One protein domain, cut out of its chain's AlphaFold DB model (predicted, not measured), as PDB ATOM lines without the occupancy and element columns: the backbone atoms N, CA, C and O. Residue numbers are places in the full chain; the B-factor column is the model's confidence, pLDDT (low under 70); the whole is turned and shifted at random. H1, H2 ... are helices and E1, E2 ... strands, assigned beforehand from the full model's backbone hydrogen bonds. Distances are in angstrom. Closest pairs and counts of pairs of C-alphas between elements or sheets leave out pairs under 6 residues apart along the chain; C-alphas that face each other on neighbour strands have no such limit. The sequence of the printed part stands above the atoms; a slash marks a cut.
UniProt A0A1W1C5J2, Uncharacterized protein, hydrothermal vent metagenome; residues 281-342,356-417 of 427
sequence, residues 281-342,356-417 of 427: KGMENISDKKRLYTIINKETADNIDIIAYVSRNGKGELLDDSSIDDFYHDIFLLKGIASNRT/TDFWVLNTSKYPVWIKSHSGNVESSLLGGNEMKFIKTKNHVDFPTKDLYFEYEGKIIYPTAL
ATOM      1  N   LYS A 281     106.654 130.846 105.050       50.84
ATOM      2  CA  LYS A 281     107.069 132.056 104.330       50.84
ATOM      3  C   LYS A 281     106.783 131.905 102.826       50.84
ATOM      4  O   LYS A 281     107.334 131.009 102.194       50.84
ATOM      5  N   GLY A 282     105.972 132.799 102.251       56.19
ATOM      6  CA  GLY A 282     105.635 132.822 100.817       56.19
ATOM      7  C   GLY A 282     104.281 132.203 100.438       56.19
ATOM      8  O   GLY A 282     103.919 132.251  99.263       56.19
ATOM      9  N   MET A 283     103.525 131.679 101.410       63.12
ATOM     10  CA  MET A 283     102.187 131.098 101.217       63.12
ATOM     11  C   MET A 283     101.148 132.116 100.722       63.12
ATOM     12  O   MET A 283     100.315 131.783  99.889       63.12
ATOM     13  N   GLU A 284     101.274 133.375 101.143       57.97
ATOM     14  CA  GLU A 284     100.461 134.519 100.691       57.97
ATOM     15  C   GLU A 284     100.473 134.750  99.164       57.97
ATOM     16  O   GLU A 284      99.606 135.439  98.638       57.97
ATOM     17  N   ASN A 285     101.433 134.155  98.444       60.75
ATOM     18  CA  ASN A 285     101.574 134.272  96.991       60.75
ATOM     19  C   ASN A 285     101.055 133.040  96.220       60.75
ATOM     20  O   ASN A 285     101.126 133.021  94.989       60.75
ATOM     21  N   ILE A 286     100.579 131.993  96.907       65.50
ATOM     22  CA  ILE A 286     100.061 130.768  96.281       65.50
ATOM     23  C   ILE A 286      98.535 130.853  96.243       65.50
ATOM     24  O   ILE A 286      97.872 130.614  97.242       65.50
ATOM     25  N   SER A 287      97.970 131.156  95.075       66.69
ATOM     26  CA  SER A 287      96.514 131.235  94.881       66.69
ATOM     27  C   SER A 287      95.837 129.878  94.654       66.69
ATOM     28  O   SER A 287      94.617 129.786  94.701       66.69
ATOM     29  N   ASP A 288      96.613 128.833  94.357       74.81
ATOM     30  CA  ASP A 288      96.109 127.481  94.098       74.81
ATOM     31  C   ASP A 288      96.175 126.623  95.369       74.81
ATOM     32  O   ASP A 288      97.251 126.189  95.795       74.81
ATOM     33  N   LYS A 289      94.998 126.348  95.941       74.69
ATOM     34  CA  LYS A 289      94.794 125.508  97.130       74.69
ATOM     35  C   LYS A 289      95.321 124.091  96.973       74.69
ATOM     36  O   LYS A 289      95.975 123.567  97.874       74.69
ATOM     37  N   LYS A 290      95.090 123.472  95.813       77.56
ATOM     38  CA  LYS A 290      95.530 122.098  95.556       77.56
ATOM     39  C   LYS A 290      97.055 122.036  95.602       77.56
ATOM     40  O   LYS A 290      97.633 121.172  96.268       77.56
ATOM     41  N   ARG A 291      97.724 123.013  94.981       75.75
ATOM     42  CA  ARG A 291      99.185 123.154  95.034       75.75
ATOM     43  C   ARG A 291      99.691 123.468  96.441       75.75
ATOM     44  O   ARG A 291     100.709 122.911  96.849       75.75
ATOM     45  N   LEU A 292      98.995 124.330  97.174       75.19
ATOM     46  CA  LEU A 292      99.330 124.700  98.544       75.19
ATOM     47  C   LEU A 292      99.342 123.484  99.481       75.19
ATOM     48  O   LEU A 292     100.369 123.210 100.099       75.19
ATOM     49  N   TYR A 293      98.256 122.711  99.548       76.38
ATOM     50  CA  TYR A 293      98.204 121.545 100.442       76.38
ATOM     51  C   TYR A 293      99.153 120.427  99.998       76.38
ATOM     52  O   TYR A 293      99.710 119.728 100.839       76.38
ATOM     53  N   THR A 294      99.424 120.313  98.691       75.38
ATOM     54  CA  THR A 294     100.473 119.411  98.183       75.38
ATOM     55  C   THR A 294     101.859 119.779  98.726       75.38
ATOM     56  O   THR A 294     102.656 118.895  99.031       75.38
ATOM     57  N   ILE A 295     102.173 121.074  98.841       71.50
ATOM     58  CA  ILE A 295     103.436 121.544  99.432       71.50
ATOM     59  C   ILE A 295     103.439 121.300 100.944       71.50
ATOM     60  O   ILE A 295     104.445 120.826 101.461       71.50
ATOM     61  N   ILE A 296     102.318 121.545 101.632       71.19
ATOM     62  CA  ILE A 296     102.194 121.266 103.069       71.19
ATOM     63  C   ILE A 296     102.496 119.792 103.356       71.19
ATOM     64  O   ILE A 296     103.385 119.540 104.159       71.19
ATOM     65  N   ASN A 297     101.874 118.845 102.640       72.19
ATOM     66  CA  ASN A 297     102.147 117.408 102.810       72.19
ATOM     67  C   ASN A 297     103.631 117.048 102.598       72.19
ATOM     68  O   ASN A 297     104.155 116.168 103.271       72.19
ATOM     69  N   LYS A 298     104.334 117.717 101.670       70.25
ATOM     70  CA  LYS A 298     105.770 117.473 101.419       70.25
ATOM     71  C   LYS A 298     106.672 117.980 102.544       70.25
ATOM     72  O   LYS A 298     107.736 117.409 102.766       70.25
ATOM     73  N   GLU A 299     106.273 119.059 103.208       65.94
ATOM     74  CA  GLU A 299     107.054 119.711 104.263       65.94
ATOM     75  C   GLU A 299     106.702 119.182 105.670       65.94
ATOM     76  O   GLU A 299     107.487 119.342 106.608       65.94
ATOM     77  N   THR A 300     105.551 118.523 105.844       62.03
ATOM     78  CA  THR A 300     105.147 117.883 107.104       62.03
ATOM     79  C   THR A 300     105.671 116.447 107.194       62.03
ATOM     80  O   THR A 300     105.233 115.549 106.485       62.03
ATOM     81  N   ALA A 301     106.621 116.205 108.102       56.78
ATOM     82  CA  ALA A 301     107.245 114.892 108.318       56.78
ATOM     83  C   ALA A 301     106.498 114.008 109.346       56.78
ATOM     84  O   ALA A 301     107.126 113.276 110.115       56.78
ATOM     85  N   ASP A 302     105.169 114.103 109.424       56.84
ATOM     86  CA  ASP A 302     104.339 113.472 110.462       56.84
ATOM     87  C   ASP A 302     103.570 112.216 110.006       56.84
ATOM     88  O   ASP A 302     102.817 111.638 110.795       56.84
ATOM     89  N   ASN A 303     103.844 111.711 108.793       57.62
ATOM     90  CA  ASN A 303     103.200 110.527 108.196       57.62
ATOM     91  C   ASN A 303     101.660 110.642 108.136       57.62
ATOM     92  O   ASN A 303     100.945 109.637 108.274       57.62
ATOM     93  N   ILE A 304     101.155 111.871 107.991       64.94
ATOM     94  CA  ILE A 304      99.741 112.205 107.834       64.94
ATOM     95  C   ILE A 304      99.620 113.112 106.614       64.94
ATOM     96  O   ILE A 304     100.148 114.218 106.596       64.94
ATOM     97  N   ASP A 305      98.875 112.654 105.617       70.25
ATOM     98  CA  ASP A 305      98.627 113.421 104.406       70.25
ATOM     99  C   ASP A 305      97.226 114.029 104.447       70.25
ATOM    100  O   ASP A 305      96.239 113.360 104.787       70.25
ATOM    101  N   ILE A 306      97.118 115.294 104.037       73.88
ATOM    102  CA  ILE A 306      95.847 115.861 103.596       73.88
ATOM    103  C   ILE A 306      95.465 115.122 102.311       73.88
ATOM    104  O   ILE A 306      96.223 115.125 101.341       73.88
ATOM    105  N   ILE A 307      94.303 114.469 102.307       76.56
ATOM    106  CA  ILE A 307      93.792 113.710 101.155       76.56
ATOM    107  C   ILE A 307      92.688 114.449 100.407       76.56
ATOM    108  O   ILE A 307      92.535 114.276  99.199       76.56
ATOM    109  N   ALA A 308      91.930 115.278 101.118       80.38
ATOM    110  CA  ALA A 308      90.894 116.119 100.555       80.38
ATOM    111  C   ALA A 308      90.630 117.318 101.467       80.38
ATOM    112  O   ALA A 308      90.968 117.295 102.654       80.38
ATOM    113  N   TYR A 309      90.009 118.358 100.921       84.75
ATOM    114  CA  TYR A 309      89.705 119.579 101.658       84.75
ATOM    115  C   TYR A 309      88.343 120.162 101.268       84.75
ATOM    116  O   TYR A 309      87.807 119.859 100.204       84.75
ATOM    117  N   VAL A 310      87.784 121.000 102.142       85.94
ATOM    118  CA  VAL A 310      86.621 121.850 101.855       85.94
ATOM    119  C   VAL A 310      86.941 123.281 102.246       85.94
ATOM    120  O   VAL A 310      87.378 123.542 103.368       85.94
ATOM    121  N   SER A 311      86.653 124.192 101.323       80.81
ATOM    122  CA  SER A 311      86.957 125.609 101.456       80.81
ATOM    123  C   SER A 311      85.927 126.371 102.291       80.81
ATOM    124  O   SER A 311      84.725 126.098 102.184       80.81
ATOM    125  N   ARG A 312      86.360 127.365 103.081       76.38
ATOM    126  CA  ARG A 312      85.444 128.307 103.765       76.38
ATOM    127  C   ARG A 312      85.975 129.735 103.821       76.38
ATOM    128  O   ARG A 312      87.177 129.949 103.809       76.38
ATOM    129  N   ASN A 313      85.071 130.702 103.990       73.94
ATOM    130  CA  ASN A 313      85.444 132.090 104.288       73.94
ATOM    131  C   ASN A 313      85.512 132.396 105.800       73.94
ATOM    132  O   ASN A 313      85.092 131.602 106.648       73.94
ATOM    133  N   GLY A 314      85.969 133.609 106.142       65.69
ATOM    134  CA  GLY A 314      86.043 134.131 107.518       65.69
ATOM    135  C   GLY A 314      84.728 134.216 108.298       65.69
ATOM    136  O   GLY A 314      84.751 134.432 109.509       65.69
ATOM    137  N   LYS A 315      83.581 134.019 107.639       72.94
ATOM    138  CA  LYS A 315      82.251 133.976 108.269       72.94
ATOM    139  C   LYS A 315      81.745 132.549 108.506       72.94
ATOM    140  O   LYS A 315      80.665 132.385 109.060       72.94
ATOM    141  N   GLY A 316      82.516 131.532 108.113       69.38
ATOM    142  CA  GLY A 316      82.147 130.121 108.244       69.38
ATOM    143  C   GLY A 316      81.328 129.566 107.078       69.38
ATOM    144  O   GLY A 316      80.967 128.390 107.107       69.38
ATOM    145  N   GLU A 317      81.059 130.364 106.040       81.31
ATOM    146  CA  GLU A 317      80.316 129.908 104.865       81.31
ATOM    147  C   GLU A 317      81.181 128.954 104.034       81.31
ATOM    148  O   GLU A 317      82.331 129.258 103.711       81.31
ATOM    149  N   LEU A 318      80.613 127.800 103.672       81.94
ATOM    150  CA  LEU A 318      81.261 126.825 102.794       81.94
ATOM    151  C   LEU A 318      81.387 127.393 101.373       81.94
ATOM    152  O   LEU A 318      80.442 128.006 100.873       81.94
ATOM    153  N   LEU A 319      82.515 127.170 100.705       77.75
ATOM    154  CA  LEU A 319      82.794 127.677  99.361       77.75
ATOM    155  C   LEU A 319      83.129 126.545  98.384       77.75
ATOM    156  O   LEU A 319      83.734 125.550  98.774       77.75
ATOM    157  N   ASP A 320      82.778 126.738  97.112       70.31
ATOM    158  CA  ASP A 320      83.291 125.916  96.013       70.31
ATOM    159  C   ASP A 320      84.764 126.267  95.730       70.31
ATOM    160  O   ASP A 320      85.197 127.400  95.965       70.31
ATOM    161  N   ASP A 321      85.531 125.323  95.182       63.50
ATOM    162  CA  ASP A 321      86.981 125.472  94.960       63.50
ATOM    163  C   ASP A 321      87.396 126.676  94.112       63.50
ATOM    164  O   ASP A 321      88.517 127.160  94.236       63.50
ATOM    165  N   SER A 322      86.518 127.174  93.242       57.62
ATOM    166  CA  SER A 322      86.815 128.267  92.310       57.62
ATOM    167  C   SER A 322      86.705 129.670  92.926       57.62
ATOM    168  O   SER A 322      86.589 130.653  92.194       57.62
ATOM    169  N   SER A 323      86.665 129.787  94.252       56.62
ATOM    170  CA  SER A 323      86.469 131.052  94.965       56.62
ATOM    171  C   SER A 323      87.784 131.634  95.493       56.62
ATOM    172  O   SER A 323      88.690 130.905  95.889       56.62
ATOM    173  N   ILE A 324      87.900 132.970  95.470       54.34
ATOM    174  CA  ILE A 324      89.064 133.692  96.008       54.34
ATOM    175  C   ILE A 324      89.090 133.497  97.522       54.34
ATOM    176  O   ILE A 324      88.085 133.714  98.198       54.34
ATOM    177  N   ASP A 325      90.242 133.063  98.015       53.25
ATOM    178  CA  ASP A 325      90.386 132.470  99.330       53.25
ATOM    179  C   ASP A 325      90.795 133.463 100.422       53.25
ATOM    180  O   ASP A 325      91.689 134.283 100.219       53.25
ATOM    181  N   ASP A 326      90.201 133.306 101.605       56.62
ATOM    182  CA  ASP A 326      90.826 133.693 102.869       56.62
ATOM    183  C   ASP A 326      91.398 132.392 103.446       56.62
ATOM    184  O   ASP A 326      90.656 131.626 104.060       56.62
ATOM    185  N   PHE A 327      92.696 132.146 103.225       57.53
ATOM    186  CA  PHE A 327      93.462 130.902 103.465       57.53
ATOM    187  C   PHE A 327      93.453 130.327 104.896       57.53
ATOM    188  O   PHE A 327      94.379 129.631 105.296       57.53
ATOM    189  N   TYR A 328      92.468 130.628 105.738       60.44
ATOM    190  CA  TYR A 328      92.535 130.452 107.186       60.44
ATOM    191  C   TYR A 328      91.356 129.684 107.792       60.44
ATOM    192  O   TYR A 328      91.297 129.563 109.017       60.44
ATOM    193  N   HIS A 329      90.435 129.147 106.981       70.38
ATOM    194  CA  HIS A 329      89.197 128.544 107.493       70.38
ATOM    195  C   HIS A 329      88.786 127.212 106.849       70.38
ATOM    196  O   HIS A 329      87.605 126.879 106.858       70.38
ATOM    197  N   ASP A 330      89.722 126.405 106.360       76.81
ATOM    198  CA  ASP A 330      89.386 125.168 105.653       76.81
ATOM    199  C   ASP A 330      89.127 123.958 106.566       76.81
ATOM    200  O   ASP A 330      89.527 123.895 107.738       76.81
ATOM    201  N   ILE A 331      88.431 122.969 106.007       80.31
ATOM    202  CA  ILE A 331      88.264 121.645 106.608       80.31
ATOM    203  C   ILE A 331      89.182 120.672 105.876       80.31
ATOM    204  O   ILE A 331      89.088 120.543 104.657       80.31
ATOM    205  N   PHE A 332      90.006 119.933 106.616       81.38
ATOM    206  CA  PHE A 332      90.910 118.928 106.060       81.38
ATOM    207  C   PHE A 332      90.462 117.513 106.385       81.38
ATOM    208  O   PHE A 332      90.114 117.203 107.526       81.38
ATOM    209  N   LEU A 333      90.525 116.641 105.384       81.25
ATOM    210  CA  LEU A 333      90.447 115.199 105.553       81.25
ATOM    211  C   LEU A 333      91.874 114.659 105.548       81.25
ATOM    212  O   LEU A 333      92.621 114.872 104.593       81.25
ATOM    213  N   LEU A 334      92.242 113.970 106.624       74.94
ATOM    214  CA  LEU A 334      93.603 113.522 106.901       74.94
ATOM    215  C   LEU A 334      93.666 111.985 106.925       74.94
ATOM    216  O   LEU A 334      92.833 111.335 107.575       74.94
ATOM    217  N   LYS A 335      94.669 111.399 106.257       71.38
ATOM    218  CA  LYS A 335      94.890 109.940 106.157       71.38
ATOM    219  C   LYS A 335      96.357 109.587 106.446       71.38
ATOM    220  O   LYS A 335      97.250 110.316 106.042       71.38
ATOM    221  N   GLY A 336      96.618 108.487 107.166       65.50
ATOM    222  CA  GLY A 336      97.980 108.085 107.563       65.50
ATOM    223  C   GLY A 336      98.019 107.045 108.695       65.50
ATOM    224  O   GLY A 336      97.024 106.373 108.958       65.50
ATOM    225  N   ILE A 337      99.136 106.935 109.436       47.19
ATOM    226  CA  ILE A 337      99.292 105.995 110.586       47.19
ATOM    227  C   ILE A 337      98.180 106.185 111.645       47.19
ATOM    228  O   ILE A 337      97.830 105.261 112.385       47.19
ATOM    229  N   ALA A 338      97.586 107.376 111.704       44.69
ATOM    230  CA  ALA A 338      96.494 107.716 112.606       44.69
ATOM    231  C   ALA A 338      95.151 107.025 112.284       44.69
ATOM    232  O   ALA A 338      94.329 106.913 113.195       44.69
ATOM    233  N   SER A 339      94.906 106.546 111.055       45.44
ATOM    234  CA  SER A 339      93.661 105.830 110.705       45.44
ATOM    235  C   SER A 339      93.721 104.316 110.950       45.44
ATOM    236  O   SER A 339      92.688 103.658 110.957       45.44
ATOM    237  N   ASN A 340      94.899 103.757 111.257       42.34
ATOM    238  CA  ASN A 340      95.116 102.305 111.367       42.34
ATOM    239  C   ASN A 340      94.998 101.741 112.809       42.34
ATOM    240  O   ASN A 340      95.324 100.587 113.093       42.34
ATOM    241  N   ARG A 341      94.561 102.556 113.779       42.34
ATOM    242  CA  ARG A 341      94.706 102.290 115.228       42.34
ATOM    243  C   ARG A 341      93.614 101.420 115.884       42.34
ATOM    244  O   ARG A 341      93.409 101.532 117.091       42.34
ATOM    245  N   THR A 342      92.957 100.500 115.173       36.50
ATOM    246  CA  THR A 342      92.326  99.348 115.867       36.50
ATOM    247  C   THR A 342      93.333  98.243 116.183       36.50
ATOM    248  O   THR A 342      93.102  97.457 117.101       36.50
ATOM    249  N   THR A 356      89.683 102.651 104.824       62.50
ATOM    250  CA  THR A 356      88.334 103.211 104.732       62.50
ATOM    251  C   THR A 356      88.154 104.427 105.657       62.50
ATOM    252  O   THR A 356      87.468 105.383 105.293       62.50
ATOM    253  N   ASP A 357      88.794 104.431 106.832       70.19
ATOM    254  CA  ASP A 357      88.620 105.456 107.872       70.19
ATOM    255  C   ASP A 357      89.557 106.668 107.698       70.19
ATOM    256  O   ASP A 357      90.692 106.548 107.220       70.19
ATOM    257  N   PHE A 358      89.114 107.844 108.155       73.62
ATOM    258  CA  PHE A 358      89.872 109.098 108.059       73.62
ATOM    259  C   PHE A 358      89.591 110.039 109.237       73.62
ATOM    260  O   PHE A 358      88.613 109.895 109.972       73.62
ATOM    261  N   TRP A 359      90.468 111.020 109.429       77.00
ATOM    262  CA  TRP A 359      90.250 112.104 110.381       77.00
ATOM    263  C   TRP A 359      89.758 113.356 109.665       77.00
ATOM    264  O   TRP A 359      90.174 113.631 108.543       77.00
ATOM    265  N   VAL A 360      88.907 114.134 110.328       80.50
ATOM    266  CA  VAL A 360      88.437 115.434 109.841       80.50
ATOM    267  C   VAL A 360      88.873 116.514 110.815       80.50
ATOM    268  O   VAL A 360      88.560 116.426 112.002       80.50
ATOM    269  N   LEU A 361      89.584 117.520 110.314       81.06
ATOM    270  CA  LEU A 361      90.040 118.688 111.060       81.06
ATOM    271  C   LEU A 361      89.293 119.928 110.567       81.06
ATOM    272  O   LEU A 361      89.400 120.284 109.400       81.06
ATOM    273  N   ASN A 362      88.569 120.600 111.459       80.25
ATOM    274  CA  ASN A 362      87.965 121.902 111.191       80.25
ATOM    275  C   ASN A 362      88.873 123.001 111.747       80.25
ATOM    276  O   ASN A 362      89.024 123.102 112.962       80.25
ATOM    277  N   THR A 363      89.465 123.826 110.882       73.44
ATOM    278  CA  THR A 363      90.335 124.943 111.309       73.44
ATOM    279  C   THR A 363      89.560 126.217 111.659       73.44
ATOM    280  O   THR A 363      90.132 127.190 112.151       73.44
ATOM    281  N   SER A 364      88.248 126.230 111.416       73.44
ATOM    282  CA  SER A 364      87.377 127.371 111.678       73.44
ATOM    283  C   SER A 364      86.697 127.270 113.042       73.44
ATOM    284  O   SER A 364      86.407 126.184 113.530       73.44
ATOM    285  N   LYS A 365      86.332 128.416 113.633       78.00
ATOM    286  CA  LYS A 365      85.544 128.486 114.879       78.00
ATOM    287  C   LYS A 365      84.078 128.070 114.696       78.00
ATOM    288  O   LYS A 365      83.389 127.855 115.693       78.00
ATOM    289  N   TYR A 366      83.600 127.968 113.458       82.31
ATOM    290  CA  TYR A 366      82.213 127.622 113.147       82.31
ATOM    291  C   TYR A 366      82.045 126.107 112.976       82.31
ATOM    292  O   TYR A 366      82.866 125.481 112.296       82.31
ATOM    293  N   PRO A 367      80.996 125.498 113.556       87.00
ATOM    294  CA  PRO A 367      80.770 124.062 113.447       87.00
ATOM    295  C   PRO A 367      80.379 123.644 112.020       87.00
ATOM    296  O   PRO A 367      80.088 124.475 111.162       87.00
ATOM    297  N   VAL A 368      80.374 122.343 111.741       88.06
ATOM    298  CA  VAL A 368      79.947 121.774 110.457       88.06
ATOM    299  C   VAL A 368      79.338 120.399 110.649       88.06
ATOM    300  O   VAL A 368      79.789 119.621 111.489       88.06
ATOM    301  N   TRP A 369      78.320 120.076 109.862       90.06
ATOM    302  CA  TRP A 369      77.808 118.717 109.782       90.06
ATOM    303  C   TRP A 369      78.591 117.906 108.761       90.06
ATOM    304  O   TRP A 369      78.798 118.356 107.638       90.06
ATOM    305  N   ILE A 370      78.968 116.691 109.148       89.62
ATOM    306  CA  ILE A 370      79.551 115.677 108.269       89.62
ATOM    307  C   ILE A 370      78.465 114.645 108.004       89.62
ATOM    308  O   ILE A 370      77.922 114.072 108.955       89.62
ATOM    309  N   LYS A 371      78.127 114.424 106.734       90.00
ATOM    310  CA  LYS A 371      77.049 113.517 106.329       90.00
ATOM    311  C   LYS A 371      77.438 112.726 105.080       90.00
ATOM    312  O   LYS A 371      78.352 113.098 104.351       90.00
ATOM    313  N   SER A 372      76.730 111.623 104.847       88.69
ATOM    314  CA  SER A 372      76.859 110.800 103.643       88.69
ATOM    315  C   SER A 372      75.478 110.499 103.066       88.69
ATOM    316  O   SER A 372      74.538 110.255 103.827       88.69
ATOM    317  N   HIS A 373      75.338 110.530 101.738       85.75
ATOM    318  CA  HIS A 373      74.073 110.224 101.059       85.75
ATOM    319  C   HIS A 373      73.691 108.742 101.187       85.75
ATOM    320  O   HIS A 373      72.519 108.421 101.383       85.75
ATOM    321  N   SER A 374      74.672 107.843 101.134       82.25
ATOM    322  CA  SER A 374      74.495 106.391 101.249       82.25
ATOM    323  C   SER A 374      74.455 105.878 102.695       82.25
ATOM    324  O   SER A 374      74.198 104.696 102.934       82.25
ATOM    325  N   GLY A 375      74.718 106.742 103.683       81.06
ATOM    326  CA  GLY A 375      74.874 106.339 105.084       81.06
ATOM    327  C   GLY A 375      76.169 105.560 105.345       81.06
ATOM    328  O   GLY A 375      76.239 104.772 106.302       81.06
ATOM    329  N   ASN A 376      77.174 105.764 104.487       79.75
ATOM    330  CA  ASN A 376      78.531 105.253 104.652       79.75
ATOM    331  C   ASN A 376      79.228 105.887 105.869       79.75
ATOM    332  O   ASN A 376      79.978 105.218 106.578       79.75
ATOM    333  N   VAL A 377      78.908 107.154 106.145       82.75
ATOM    334  CA  VAL A 377      79.353 107.927 107.312       82.75
ATOM    335  C   VAL A 377      78.155 108.238 108.209       82.75
ATOM    336  O   VAL A 377      77.105 108.670 107.727       82.75
ATOM    337  N   GLU A 378      78.304 108.044 109.521       83.38
ATOM    338  CA  GLU A 378      77.292 108.459 110.495       83.38
ATOM    339  C   GLU A 378      77.217 109.991 110.571       83.38
ATOM    340  O   GLU A 378      78.234 110.671 110.717       83.38
ATOM    341  N   SER A 379      76.000 110.536 110.473       85.75
ATOM    342  CA  SER A 379      75.784 111.983 110.514       85.75
ATOM    343  C   SER A 379      76.243 112.546 111.850       85.75
ATOM    344  O   SER A 379      75.719 112.176 112.900       85.75
ATOM    345  N   SER A 380      77.216 113.452 111.823       87.88
ATOM    346  CA  SER A 380      77.793 113.958 113.059       87.88
ATOM    347  C   SER A 380      78.191 115.424 112.953       87.88
ATOM    348  O   SER A 380      78.647 115.883 111.908       87.88
ATOM    349  N   LEU A 381      77.996 116.159 114.049       88.06
ATOM    350  CA  LEU A 381      78.452 117.537 114.166       88.06
ATOM    351  C   LEU A 381      79.937 117.535 114.543       88.06
ATOM    352  O   LEU A 381      80.353 116.805 115.453       88.06
ATOM    353  N   LEU A 382      80.709 118.340 113.823       84.88
ATOM    354  CA  LEU A 382      82.085 118.700 114.123       84.88
ATOM    355  C   LEU A 382      82.090 120.156 114.595       84.88
ATOM    356  O   LEU A 382      81.669 121.056 113.869       84.88
ATOM    357  N   GLY A 383      82.511 120.384 115.829       81.38
ATOM    358  CA  GLY A 383      82.663 121.694 116.441       81.38
ATOM    359  C   GLY A 383      83.727 122.552 115.760       81.38
ATOM    360  O   GLY A 383      84.485 122.103 114.897       81.38
ATOM    361  N   GLY A 384      83.767 123.827 116.140       80.62
ATOM    362  CA  GLY A 384      84.815 124.736 115.691       80.62
ATOM    363  C   GLY A 384      86.169 124.384 116.303       80.62
ATOM    364  O   GLY A 384      86.236 124.083 117.495       80.62
ATOM    365  N   ASN A 385      87.242 124.457 115.514       74.19
ATOM    366  CA  ASN A 385      88.607 124.090 115.908       74.19
ATOM    367  C   ASN A 385      88.707 122.658 116.464       74.19
ATOM    368  O   ASN A 385      89.533 122.377 117.335       74.19
ATOM    369  N   GLU A 386      87.832 121.763 116.001       75.31
ATOM    370  CA  GLU A 386      87.759 120.378 116.450       75.31
ATOM    371  C   GLU A 386      88.353 119.432 115.402       75.31
ATOM    372  O   GLU A 386      88.281 119.665 114.193       75.31
ATOM    373  N   MET A 387      88.917 118.327 115.887       75.88
ATOM    374  CA  MET A 387      89.348 117.202 115.072       75.88
ATOM    375  C   MET A 387      88.587 115.949 115.499       75.88
ATOM    376  O   MET A 387      88.518 115.646 116.691       75.88
ATOM    377  N   LYS A 388      88.040 115.200 114.539       77.88
ATOM    378  CA  LYS A 388      87.214 114.019 114.812       77.88
ATOM    379  C   LYS A 388      87.567 112.856 113.899       77.88
ATOM    380  O   LYS A 388      87.772 113.036 112.702       77.88
ATOM    381  N   PHE A 389      87.621 111.659 114.474       78.00
ATOM    382  CA  PHE A 389      87.812 110.425 113.719       78.00
ATOM    383  C   PHE A 389      86.482 109.954 113.138       78.00
ATOM    384  O   PHE A 389      85.502 109.813 113.875       78.00
ATOM    385  N   ILE A 390      86.458 109.691 111.835       78.62
ATOM    386  CA  ILE A 390      85.279 109.235 111.112       78.62
ATOM    387  C   ILE A 390      85.508 107.801 110.652       78.62
ATOM    388  O   ILE A 390      86.422 107.511 109.880       78.62
ATOM    389  N   LYS A 391      84.638 106.916 111.145       75.25
ATOM    390  CA  LYS A 391      84.564 105.530 110.694       75.25
ATOM    391  C   LYS A 391      83.632 105.427 109.506       75.25
ATOM    392  O   LYS A 391      82.529 105.980 109.548       75.25
ATOM    393  N   THR A 392      84.050 104.688 108.493       72.75
ATOM    394  CA  THR A 392      83.237 104.441 107.303       72.75
ATOM    395  C   THR A 392      82.930 102.958 107.162       72.75
ATOM    396  O   THR A 392      83.637 102.096 107.684       72.75
ATOM    397  N   LYS A 393      81.814 102.646 106.504       74.00
ATOM    398  CA  LYS A 393      81.446 101.254 106.205       74.00
ATOM    399  C   LYS A 393      82.195 100.734 104.977       74.00
ATOM    400  O   LYS A 393      82.539  99.561 104.936       74.00
ATOM    401  N   ASN A 394      82.432 101.615 104.011       74.69
ATOM    402  CA  ASN A 394      83.110 101.400 102.740       74.69
ATOM    403  C   ASN A 394      84.069 102.571 102.470       74.69
ATOM    404  O   ASN A 394      83.888 103.665 103.010       74.69
ATOM    405  N   HIS A 395      85.042 102.372 101.576       70.88
ATOM    406  CA  HIS A 395      85.927 103.446 101.111       70.88
ATOM    407  C   HIS A 395      85.124 104.647 100.598       70.88
ATOM    408  O   HIS A 395      84.119 104.487  99.905       70.88
ATOM    409  N   VAL A 396      85.559 105.851 100.971       70.38
ATOM    410  CA  VAL A 396      84.951 107.086 100.468       70.38
ATOM    411  C   VAL A 396      85.471 107.351  99.067       70.38
ATOM    412  O   VAL A 396      86.662 107.581  98.874       70.38
ATOM    413  N   ASP A 397      84.553 107.350  98.110       72.69
ATOM    414  CA  ASP A 397      84.804 107.729  96.728       72.69
ATOM    415  C   ASP A 397      84.425 109.209  96.539       72.69
ATOM    416  O   ASP A 397      83.244 109.572  96.528       72.69
ATOM    417  N   PHE A 398      85.431 110.083  96.445       77.06
ATOM    418  CA  PHE A 398      85.241 111.530  96.291       77.06
ATOM    419  C   PHE A 398      84.492 111.919  94.999       77.06
ATOM    420  O   PHE A 398      83.553 112.717  95.096       77.06
ATOM    421  N   PRO A 399      84.813 111.349  93.817       75.75
ATOM    422  CA  PRO A 399      84.025 111.524  92.594       75.75
ATOM    423  C   PRO A 399      82.517 111.290  92.747       75.75
ATOM    424  O   PRO A 399      81.721 112.036  92.171       75.75
ATOM    425  N   THR A 400      82.102 110.298  93.543       76.94
ATOM    426  CA  THR A 400      80.669 109.988  93.734       76.94
ATOM    427  C   THR A 400      79.917 111.017  94.573       76.94
ATOM    428  O   THR A 400      78.688 110.950  94.651       76.94
ATOM    429  N   LYS A 401      80.625 111.975  95.192       81.69
ATOM    430  CA  LYS A 401      80.045 113.017  96.052       81.69
ATOM    431  C   LYS A 401      79.192 112.453  97.193       81.69
ATOM    432  O   LYS A 401      78.300 113.125  97.700       81.69
ATOM    433  N   ASP A 402      79.467 111.219  97.618       82.88
ATOM    434  CA  ASP A 402      78.718 110.580  98.697       82.88
ATOM    435  C   ASP A 402      78.914 111.315 100.028       82.88
ATOM    436  O   ASP A 402      77.945 111.544 100.747       82.88
ATOM    437  N   LEU A 403      80.153 111.712 100.333       86.50
ATOM    438  CA  LEU A 403      80.510 112.503 101.510       86.50
ATOM    439  C   LEU A 403      80.306 113.994 101.238       86.50
ATOM    440  O   LEU A 403      80.832 114.524 100.262       86.50
ATOM    441  N   TYR A 404      79.616 114.685 102.143       88.75
ATOM    442  CA  TYR A 404      79.418 116.127 102.052       88.75
ATOM    443  C   TYR A 404      79.429 116.808 103.417       88.75
ATOM    444  O   TYR A 404      79.194 116.196 104.467       88.75
ATOM    445  N   PHE A 405      79.695 118.109 103.374       89.12
ATOM    446  CA  PHE A 405      79.695 118.995 104.524       89.12
ATOM    447  C   PHE A 405      78.538 119.977 104.419       89.12
ATOM    448  O   PHE A 405      78.273 120.518 103.347       89.12
ATOM    449  N   GLU A 406      77.857 120.211 105.539       89.38
ATOM    450  CA  GLU A 406      76.703 121.105 105.594       89.38
ATOM    451  C   GLU A 406      76.849 122.144 106.710       89.38
ATOM    452  O   GLU A 406      77.139 121.822 107.868       89.38
ATOM    453  N   TYR A 407      76.624 123.407 106.355       87.00
ATOM    454  CA  TYR A 407      76.557 124.532 107.283       87.00
ATOM    455  C   TYR A 407      75.462 125.496 106.823       87.00
ATOM    456  O   TYR A 407      75.430 125.865 105.652       87.00
ATOM    457  N   GLU A 408      74.544 125.858 107.725       83.62
ATOM    458  CA  GLU A 408      73.417 126.768 107.443       83.62
ATOM    459  C   GLU A 408      72.615 126.405 106.168       83.62
ATOM    460  O   GLU A 408      72.157 127.267 105.426       83.62
ATOM    461  N   GLY A 409      72.444 125.104 105.899       79.75
ATOM    462  CA  GLY A 409      71.699 124.595 104.740       79.75
ATOM    463  C   GLY A 409      72.464 124.612 103.411       79.75
ATOM    464  O   GLY A 409      71.935 124.145 102.402       79.75
ATOM    465  N   LYS A 410      73.712 125.096 103.388       84.25
ATOM    466  CA  LYS A 410      74.604 124.990 102.229       84.25
ATOM    467  C   LYS A 410      75.367 123.671 102.279       84.25
ATOM    468  O   LYS A 410      75.974 123.357 103.300       84.25
ATOM    469  N   ILE A 411      75.351 122.930 101.173       87.12
ATOM    470  CA  ILE A 411      76.047 121.648 101.009       87.12
ATOM    471  C   ILE A 411      77.243 121.856 100.083       87.12
ATOM    472  O   ILE A 411      77.069 122.377  98.983       87.12
ATOM    473  N   ILE A 412      78.431 121.434 100.516       87.44
ATOM    474  CA  ILE A 412      79.652 121.423  99.700       87.44
ATOM    475  C   ILE A 412      80.345 120.065  99.822       87.44
ATOM    476  O   ILE A 412      80.321 119.421 100.876       87.44
ATOM    477  N   TYR A 413      80.959 119.635  98.724       87.69
ATOM    478  CA  TYR A 413      81.648 118.356  98.606       87.69
ATOM    479  C   TYR A 413      83.163 118.541  98.759       87.69
ATOM    480  O   TYR A 413      83.690 119.550  98.293       87.69
ATOM    481  N   PRO A 414      83.862 117.597  99.408       85.75
ATOM    482  CA  PRO A 414      85.309 117.640  99.544       85.75
ATOM    483  C   PRO A 414      86.013 117.411  98.209       85.75
ATOM    484  O   PRO A 414      85.636 116.532  97.431       85.75
ATOM    485  N   THR A 415      87.088 118.160  98.001       84.25
ATOM    486  CA  THR A 415      87.929 118.077  96.809       84.25
ATOM    487  C   THR A 415      89.167 117.260  97.097       84.25
ATOM    488  O   THR A 415      89.919 117.567  98.022       84.25
ATOM    489  N   ALA A 416      89.380 116.210  96.305       81.50
ATOM    490  CA  ALA A 416      90.521 115.317  96.445       81.50
ATOM    491  C   ALA A 416      91.825 115.965  95.951       81.50
ATOM    492  O   ALA A 416      91.870 116.634  94.915       81.50
ATOM    493  N   LEU A 417      92.917 115.725  96.681       73.94
ATOM    494  CA  LEU A 417      94.254 116.181  96.292       73.94
ATOM    495  C   LEU A 417      94.875 115.298  95.205       73.94
ATOM    496  O   LEU A 417      95.496 115.825  94.285       73.94
TER     497      LEU A 417
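Overview. This is residues 281 to 342 and 356 to 417 of the 427 residues of an uncharacterized protein of hydrothermal vent metagenome (UniProt A0A1W1C5J2). Two small twisted sheets stand partly face to face, coming near each other at their edges, E6 by E5 and E1 by E8, like a flattened, loosely closed barrel. H1 packs on E1 outside it, away from the second sheet. The printed part has 124 residues, with one named helix and eight named strands in the order H1 E1 E2 E3 E4 E5 E6 E7 E8 along the chain; both sheets, in the orders E1 E2 E3 E6 and E5 E4 E7 E8, are antiparallel. The class is mixed, with under half of the residues in named elements; the whole is compact, radius of gyration of the C-alphas 14.0 A, spans 40 by 35 by 26 A.

Along the chain. E1 is residues 304 to 312, 21.9 A long, from C-alpha 304 at (99.741, 112.205, 107.834), and bends by 64 degrees at residue 307. E2 is 331 to 336, 16.7 A, E3 358 to 362 and E6 387 to 390. E5 is 380 to 382, E4 368 to 372, E7 403 to 407, and E8 410 to 412, ending at (79.652, 121.423, 99.700). H1 is 289 to 299, 15.3 A.

Arrangement. Within hydrogen-bond range are N 305 and O 335 of the hairpin E1 and E2, 2.9 A; N 334 and O 359 of E2 and E3, 2.8 A; N 360 and O 388 of E3 and E6, 2.9 A. In the other sheet, within hydrogen-bond range are N 368 and O 382 of the hairpin E4 and E5, 2.8 A; N 369 and O 406 of E4 and E7, 2.9 A; N 405 and O 412 of the hairpin E7 and E8, 2.9 A. The closest C-alphas of E5 and E6, Leu 382 and Lys 388, are 7.0 A apart; those of E1 and E8, Val 310 and Ile 412, 7.3 A. H1 is on the first sheet, height 9.2 A, over E1; its closest C-alphas to E1 are Asn 297 and Asp 305, 5.6 A. In H1 every O i to N i+4 pair is within range.

Size, cuts and confidence. The C-alphas farthest apart, Lys 281 and Ser 374, are 41.6 A apart. Residues 343 to 355 are not printed, a gap of 12.4 A between C-alphas 342 and 356. The links E1 to E2 and E6 to E7 are long. Mean pLDDT of the printed part is 73.8; 31 residues are under 70, among them 336 to 342.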